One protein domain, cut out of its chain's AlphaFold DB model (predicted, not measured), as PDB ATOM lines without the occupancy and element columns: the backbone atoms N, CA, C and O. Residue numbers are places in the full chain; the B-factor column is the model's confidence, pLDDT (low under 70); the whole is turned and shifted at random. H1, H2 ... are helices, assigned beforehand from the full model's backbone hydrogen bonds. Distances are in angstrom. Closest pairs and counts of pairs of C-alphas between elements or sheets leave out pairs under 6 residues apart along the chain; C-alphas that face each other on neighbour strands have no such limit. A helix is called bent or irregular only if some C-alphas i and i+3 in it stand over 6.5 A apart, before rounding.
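Overview. This is residues 59 to 117 of the 175 residues of an uncharacterized protein of Lotus japonicus (UniProt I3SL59). One very long helix, H1, makes the length of this rod, and a short helix, H2, folds back at its far end and packs slantwise on H1 there. The first stretch of H1, residues 59 to 85, sticks out alone as an arm, while the remaining 32 residues make a small body. The printed part has 59 residues with two named helices, H1 then H2, and no named strand; its class is all helix. The whole is extended, with a radius of gyration of the C-alphas of 19.7 A and spans of 65 by 16 by 13 A.

Along the chain. Find C-alpha 59 at (166.253, 88.759, 88.608); from there H1 runs through residues 59 to 100, 61.7 A from first to last C-alpha, to C-alpha 100 at (122.815, 129.049, 71.380). After the five residues 101 to 105, look for H2 in residues 106 to 117, 16.4 A long from first to last C-alpha, ending at C-alpha 117 at (140.421, 125.435, 79.371). Neither helix is bent.

Arrangement. Look along H1 first: residues 59 to 85 stand free. Farther on, H1 touches H2 with residues 90 to 98 alone, and H2 touches H1 with residues 109 to 113 alone. Their closest C-alphas are those of Arg 94 and Ile 109, 6.8 A apart. The two helices run opposite ways at a steep tilt of 47 degrees. In H1 and H2 every O i to N i+4 pair is within hydrogen-bond range.

Size, cuts and confidence. The two C-alphas farthest apart are those of Pro 59 and Asp 103, at 65.3 A. Without the free stretch, the body spans 25 by 16 by 11 A. The printed part has no cut, and the link from H1 to H2 is tight. In the B-factor column you will find a mean pLDDT of 93.3 for the printed part of this model, and no printed residue is under 70.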
ATOM      1  N   PRO A  59     167.686  88.966  88.828       80.12
ATOM      2  CA  PRO A  59     166.253  88.759  88.608       80.12
ATOM      3  C   PRO A  59     165.384  89.877  89.214       80.12
ATOM      4  O   PRO A  59     164.377  90.269  88.631       80.12
ATOM      5  N   SER A  60     165.798  90.456  90.348       84.88
ATOM      6  CA  SER A  60     165.107  91.606  90.950       84.88
ATOM      7  C   SER A  60     165.141  92.848  90.052       84.88
ATOM      8  O   SER A  60     164.122  93.519  89.901       84.88
ATOM      9  N   MET A  61     166.281  93.153  89.421       85.19
ATOM     10  CA  MET A  61     166.379  94.277  88.482       85.19
ATOM     11  C   MET A  61     165.492  94.079  87.252       85.19
ATOM     12  O   MET A  61     164.884  95.033  86.778       85.19
ATOM     13  N   MET A  62     165.409  92.845  86.753       82.00
ATOM     14  CA  MET A  62     164.537  92.491  85.634       82.00
ATOM     15  C   MET A  62     163.072  92.754  85.964       82.00
ATOM     16  O   MET A  62     162.403  93.487  85.239       82.00
ATOM     17  N   LYS A  63     162.619  92.257  87.118       88.31
ATOM     18  CA  LYS A  63     161.256  92.479  87.601       88.31
ATOM     19  C   LYS A  63     160.936  93.971  87.756       88.31
ATOM     20  O   LYS A  63     159.899  94.428  87.291       88.31
ATOM     21  N   LYS A  64     161.860  94.759  88.322       91.12
ATOM     22  CA  LYS A  64     161.707  96.223  88.428       91.12
ATOM     23  C   LYS A  64     161.558  96.893  87.061       91.12
ATOM     24  O   LYS A  64     160.751  97.802  86.915       91.12
ATOM     25  N   ASN A  65     162.322  96.463  86.056       88.44
ATOM     26  CA  ASN A  65     162.220  97.027  84.709       88.44
ATOM     27  C   ASN A  65     160.865  96.718  84.055       88.44
ATOM     28  O   ASN A  65     160.292  97.597  83.411       88.44
ATOM     29  N   GLU A  66     160.346  95.502  84.235       89.94
ATOM     30  CA  GLU A  66     159.006  95.112  83.774       89.94
ATOM     31  C   GLU A  66     157.909  95.921  84.475       89.94
ATOM     32  O   GLU A  66     157.024  96.455  83.808       89.94
ATOM     33  N   GLU A  67     158.001  96.092  85.796       95.44
ATOM     34  CA  GLU A  67     157.081  96.927  86.578       95.44
ATOM     35  C   GLU A  67     157.108  98.389  86.105       95.44
ATOM     36  O   GLU A  67     156.060  98.979  85.844       95.44
ATOM     37  N   ILE A  68     158.298  98.968  85.897       95.50
ATOM     38  CA  ILE A  68     158.452 100.327  85.352       95.50
ATOM     39  C   ILE A  68     157.805 100.436  83.969       95.50
ATOM     40  O   ILE A  68     157.149 101.436  83.668       95.50
ATOM     41  N   TYR A  69     157.995  99.436  83.109       94.31
ATOM     42  CA  TYR A  69     157.379  99.422  81.785       94.31
ATOM     43  C   TYR A  69     155.850  99.354  81.873       94.31
ATOM     44  O   TYR A  69     155.170 100.126  81.193       94.31
ATOM     45  N   ALA A  70     155.312  98.488  82.733       96.69
ATOM     46  CA  ALA A  70     153.878  98.355  82.954       96.69
ATOM     47  C   ALA A  70     153.261  99.672  83.446       96.69
ATOM     48  O   ALA A  70     152.285 100.137  82.858       96.69
ATOM     49  N   ILE A  71     153.886 100.323  84.433       97.88
ATOM     50  CA  ILE A  71     153.448 101.626  84.957       97.88
ATOM     51  C   ILE A  71     153.463 102.689  83.854       97.88
ATOM     52  O   ILE A  71     152.482 103.405  83.671       97.88
ATOM     53  N   LYS A  72     154.549 102.783  83.074       97.38
ATOM     54  CA  LYS A  72     154.645 103.750  81.967       97.38
ATOM     55  C   LYS A  72     153.562 103.532  80.918       97.38
ATOM     56  O   LYS A  72     152.999 104.500  80.411       97.38
ATOM     57  N   LYS A  73     153.287 102.271  80.582       97.44
ATOM     58  CA  LYS A  73     152.240 101.913  79.627       97.44
ATOM     59  C   LYS A  73     150.862 102.288  80.169       97.44
ATOM     60  O   LYS A  73     150.143 103.005  79.487       97.44
ATOM     61  N   GLN A  74     150.538 101.875  81.394       97.94
ATOM     62  CA  GLN A  74     149.269 102.199  82.044       97.94
ATOM     63  C   GLN A  74     149.051 103.712  82.108       97.94
ATOM     64  O   GLN A  74     148.012 104.195  81.675       97.94
ATOM     65  N   HIS A  75     150.052 104.467  82.562       98.06
ATOM     66  CA  HIS A  75     149.957 105.921  82.645       98.06
ATOM     67  C   HIS A  75     149.718 106.565  81.273       98.06
ATOM     68  O   HIS A  75     148.867 107.440  81.129       98.06
ATOM     69  N   LYS A  76     150.426 106.108  80.233       98.12
ATOM     70  CA  LYS A  76     150.203 106.574  78.859       98.12
ATOM     71  C   LYS A  76     148.777 106.276  78.389       98.12
ATOM     72  O   LYS A  76     148.148 107.140  77.776       98.12
ATOM     73  N   ASP A  77     148.284 105.072  78.658       97.75
ATOM     74  CA  ASP A  77     146.946 104.645  78.258       97.75
ATOM     75  C   ASP A  77     145.872 105.468  78.992       97.75
ATOM     76  O   ASP A  77     144.959 105.982  78.342       97.75
ATOM     77  N   GLU A  78     146.027 105.698  80.298       98.12
ATOM     78  CA  GLU A  78     145.155 106.551  81.118       98.12
ATOM     79  C   GLU A  78     145.127 108.000  80.614       98.12
ATOM     80  O   GLU A  78     144.051 108.531  80.340       98.12
ATOM     81  N   VAL A  79     146.292 108.622  80.397       97.62
ATOM     82  CA  VAL A  79     146.388 109.987  79.847       97.62
ATOM     83  C   VAL A  79     145.751 110.066  78.458       97.62
ATOM     84  O   VAL A  79     145.032 111.019  78.158       97.62
ATOM     85  N   SER A  80     145.936 109.046  77.613       97.94
ATOM     86  CA  SER A  80     145.273 108.985  76.303       97.94
ATOM     87  C   SER A  80     143.747 108.856  76.410       97.94
ATOM     88  O   SER A  80     143.014 109.351  75.551       97.94
ATOM     89  N   GLY A  81     143.256 108.164  77.442       98.12
ATOM     90  CA  GLY A  81     141.835 108.031  77.743       98.12
ATOM     91  C   GLY A  81     141.240 109.364  78.177       98.12
ATOM     92  O   GLY A  81     140.274 109.824  77.572       98.12
ATOM     93  N   MET A  82     141.880 110.021  79.147       97.56
ATOM     94  CA  MET A  82     141.471 111.339  79.636       97.56
ATOM     95  C   MET A  82     141.479 112.385  78.521       97.56
ATOM     96  O   MET A  82     140.502 113.112  78.366       97.56
ATOM     97  N   LYS A  83     142.523 112.408  77.682       96.62
ATOM     98  CA  LYS A  83     142.589 113.308  76.524       96.62
ATOM     99  C   LYS A  83     141.387 113.126  75.599       96.62
ATOM    100  O   LYS A  83     140.725 114.099  75.268       96.62
ATOM    101  N   ARG A  84     141.043 111.882  75.244       97.38
ATOM    102  CA  ARG A  84     139.874 111.597  74.391       97.38
ATOM    103  C   ARG A  84     138.558 112.052  75.018       97.38
ATOM    104  O   ARG A  84     137.692 112.552  74.306       97.38
ATOM    105  N   GLN A  85     138.393 111.874  76.327       96.81
ATOM    106  CA  GLN A  85     137.201 112.353  77.032       96.81
ATOM    107  C   GLN A  85     137.126 113.882  77.029       96.81
ATOM    108  O   GLN A  85     136.068 114.437  76.743       96.81
ATOM    109  N   MET A  86     138.247 114.555  77.290       94.94
ATOM    110  CA  MET A  86     138.343 116.012  77.264       94.94
ATOM    111  C   MET A  86     138.077 116.575  75.863       94.94
ATOM    112  O   MET A  86     137.302 117.519  75.733       94.94
ATOM    113  N   ASP A  87     138.622 115.954  74.816       94.12
ATOM    114  CA  ASP A  87     138.346 116.313  73.421       94.12
ATOM    115  C   ASP A  87     136.844 116.164  73.105       94.12
ATOM    116  O   ASP A  87     136.233 117.044  72.495       94.12
ATOM    117  N   GLY A  88     136.210 115.085  73.579       96.12
ATOM    118  CA  GLY A  88     134.770 114.868  73.425       96.12
ATOM    119  C   GLY A  88     133.913 115.934  74.117       96.12
ATOM    120  O   GLY A  88     132.973 116.456  73.517       96.12
ATOM    121  N   LEU A  89     134.255 116.300  75.356       95.38
ATOM    122  CA  LEU A  89     133.579 117.379  76.086       95.38
ATOM    123  C   LEU A  89     133.789 118.736  75.406       95.38
ATOM    124  O   LEU A  89     132.840 119.504  75.264       95.38
ATOM    125  N   THR A  90     135.002 118.995  74.924       93.44
ATOM    126  CA  THR A  90     135.359 120.211  74.183       93.44
ATOM    127  C   THR A  90     134.474 120.366  72.942       93.44
ATOM    128  O   THR A  90     133.886 121.422  72.708       93.44
ATOM    129  N   LEU A  91     134.289 119.291  72.172       95.12
ATOM    130  CA  LEU A  91     133.406 119.295  71.002       95.12
ATOM    131  C   LEU A  91     131.932 119.521  71.361       95.12
ATOM    132  O   LEU A  91     131.225 120.237  70.646       95.12
ATOM    133  N   LEU A  92     131.463 118.929  72.462       96.56
ATOM    134  CA  LEU A  92     130.089 119.109  72.921       96.56
ATOM    135  C   LEU A  92     129.824 120.567  73.311       96.56
ATOM    136  O   LEU A  92     128.850 121.152  72.839       96.56
ATOM    137  N   VAL A  93     130.708 121.171  74.110       93.81
ATOM    138  CA  VAL A  93     130.587 122.577  74.527       93.81
ATOM    139  C   VAL A  93     130.627 123.504  73.315       93.81
ATOM    140  O   VAL A  93     129.753 124.361  73.186       93.81
ATOM    141  N   ARG A  94     131.553 123.280  72.370       93.88
ATOM    142  CA  ARG A  94     131.609 124.026  71.100       93.88
ATOM    143  C   ARG A  94     130.274 123.970  70.354       93.88
ATOM    144  O   ARG A  94     129.754 124.997  69.922       93.88
ATOM    145  N   SER A  95     129.700 122.774  70.239       94.00
ATOM    146  CA  SER A  95     128.422 122.565  69.550       94.00
ATOM    147  C   SER A  95     127.268 123.280  70.258       94.00
ATOM    148  O   SER A  95     126.432 123.898  69.605       94.00
ATOM    149  N   MET A  96     127.228 123.242  71.594       94.50
ATOM    150  CA  MET A  96     126.208 123.942  72.381       94.50
ATOM    151  C   MET A  96     126.313 125.463  72.244       94.50
ATOM    152  O   MET A  96     125.285 126.118  72.077       94.50
ATOM    153  N   LEU A  97     127.530 126.017  72.255       93.56
ATOM    154  CA  LEU A  97     127.761 127.446  72.029       93.56
ATOM    155  C   LEU A  97     127.270 127.873  70.645       93.56
ATOM    156  O   LEU A  97     126.529 128.847  70.541       93.56
ATOM    157  N   LYS A  98     127.590 127.101  69.600       93.06
ATOM    158  CA  LYS A  98     127.129 127.392  68.235       93.06
ATOM    159  C   LYS A  98     125.607 127.297  68.087       93.06
ATOM    160  O   LYS A  98     125.019 128.069  67.339       93.06
ATOM    161  N   LEU A  99     124.961 126.373  68.803       94.38
ATOM    162  CA  LEU A  99     123.499 126.250  68.814       94.38
ATOM    163  C   LEU A  99     122.814 127.428  69.520       94.38
ATOM    164  O   LEU A  99     121.770 127.880  69.058       94.38
ATOM    165  N   GLN A 100     123.371 127.912  70.633       93.94
ATOM    166  CA  GLN A 100     122.815 129.049  71.380       93.94
ATOM    167  C   GLN A 100     123.106 130.390  70.700       93.94
ATOM    168  O   GLN A 100     122.300 131.317  70.785       93.94
ATOM    169  N   HIS A 101     124.238 130.477  70.005       93.19
ATOM    170  CA  HIS A 101     124.741 131.688  69.376       93.19
ATOM    171  C   HIS A 101     125.177 131.389  67.931       93.19
ATOM    172  O   HIS A 101     126.372 131.281  67.646       93.19
ATOM    173  N   PRO A 102     124.218 131.241  66.997       93.12
ATOM    174  CA  PRO A 102     124.525 130.892  65.610       93.12
ATOM    175  C   PRO A 102     125.360 131.958  64.891       93.12
ATOM    176  O   PRO A 102     126.098 131.612  63.967       93.12
ATOM    177  N   ASP A 103     125.282 133.211  65.345       93.88
ATOM    178  CA  ASP A 103     125.989 134.358  64.769       93.88
ATOM    179  C   ASP A 103     127.474 134.418  65.148       93.88
ATOM    180  O   ASP A 103     128.235 135.083  64.452       93.88
ATOM    181  N   LEU A 104     127.896 133.716  66.211       92.69
ATOM    182  CA  LEU A 104     129.310 133.651  66.584       92.69
ATOM    183  C   LEU A 104     130.103 132.920  65.511       92.69
ATOM    184  O   LEU A 104     129.703 131.838  65.053       92.69
ATOM    185  N   ASP A 105     131.244 133.480  65.134       92.50
ATOM    186  CA  ASP A 105     132.148 132.803  64.219       92.50
ATOM    187  C   ASP A 105     132.962 131.705  64.933       92.50
ATOM    188  O   ASP A 105     132.968 131.561  66.158       92.50
ATOM    189  N   GLU A 106     133.609 130.844  64.150       90.25
ATOM    190  CA  GLU A 106     134.354 129.708  64.701       90.25
ATOM    191  C   GLU A 106     135.624 130.129  65.460       90.25
ATOM    192  O   GLU A 106     136.116 129.366  66.296       90.25
ATOM    193  N   GLU A 107     136.160 131.317  65.176       93.25
ATOM    194  CA  GLU A 107     137.368 131.851  65.805       93.25
ATOM    195  C   GLU A 107     137.046 132.413  67.195       93.25
ATOM    196  O   GLU A 107     137.700 132.051  68.172       93.25
ATOM    197  N   GLU A 108     135.962 133.175  67.327       93.81
ATOM    198  CA  GLU A 108     135.401 133.637  68.598       93.81
ATOM    199  C   GLU A 108     135.052 132.464  69.520       93.81
ATOM    200  O   GLU A 108     135.388 132.477  70.708       93.81
ATOM    201  N   ILE A 109     134.438 131.407  68.974       93.19
ATOM    202  CA  ILE A 109     134.143 130.188  69.738       93.19
ATOM    203  C   ILE A 109     135.435 129.515  70.206       93.19
ATOM    204  O   ILE A 109     135.516 129.076  71.354       93.19
ATOM    205  N   SER A 110     136.458 129.455  69.354       91.69
ATOM    206  CA  SER A 110     137.741 128.835  69.702       91.69
ATOM    207  C   SER A 110     138.476 129.626  70.792       91.69
ATOM    208  O   SER A 110     138.935 129.028  71.764       91.69
ATOM    209  N   ASN A 111     138.482 130.959  70.707       91.69
ATOM    210  CA  ASN A 111     139.080 131.847  71.708       91.69
ATOM    211  C   ASN A 111     138.409 131.711  73.087       91.69
ATOM    212  O   ASN A 111     139.091 131.655  74.112       91.69
ATOM    213  N   MET A 112     137.074 131.615  73.138       91.56
ATOM    214  CA  MET A 112     136.353 131.386  74.399       91.56
ATOM    215  C   MET A 112     136.647 130.007  74.999       91.56
ATOM    216  O   MET A 112     136.804 129.880  76.213       91.56
ATOM    217  N   MET A 113     136.729 128.976  74.155       90.81
ATOM    218  CA  MET A 113     137.069 127.613  74.571       90.81
ATOM    219  C   MET A 113     138.488 127.540  75.147       90.81
ATOM    220  O   MET A 113     138.692 126.938  76.199       90.81
ATOM    221  N   GLU A 114     139.455 128.188  74.499       90.25
ATOM    222  CA  GLU A 114     140.843 128.257  74.963       90.25
ATOM    223  C   GLU A 114     140.958 129.009  76.298       90.25
ATOM    224  O   GLU A 114     141.599 128.525  77.233       90.25
ATOM    225  N   ALA A 115     140.251 130.134  76.441       88.56
ATOM    226  CA  ALA A 115     140.190 130.875  77.700       88.56
ATOM    227  C   ALA A 115     139.575 130.052  78.850       88.56
ATOM    228  O   ALA A 115     140.015 130.173  79.993       88.56
ATOM    229  N   ALA A 116     138.577 129.208  78.561       86.19
ATOM    230  CA  ALA A 116     137.911 128.363  79.553       86.19
ATOM    231  C   ALA A 116     138.744 127.145  79.985       86.19
ATOM    232  O   ALA A 116     138.651 126.722  81.138       86.19
ATOM    233  N   LEU A 117     139.549 126.578  79.079       83.44
ATOM    234  CA  LEU A 117     140.421 125.435  79.371       83.44
ATOM    235  C   LEU A 117     141.683 125.833  80.154       83.44
ATOM    236  O   LEU A 117     142.286 124.984  80.808       83.44
TER     237      LEU A 117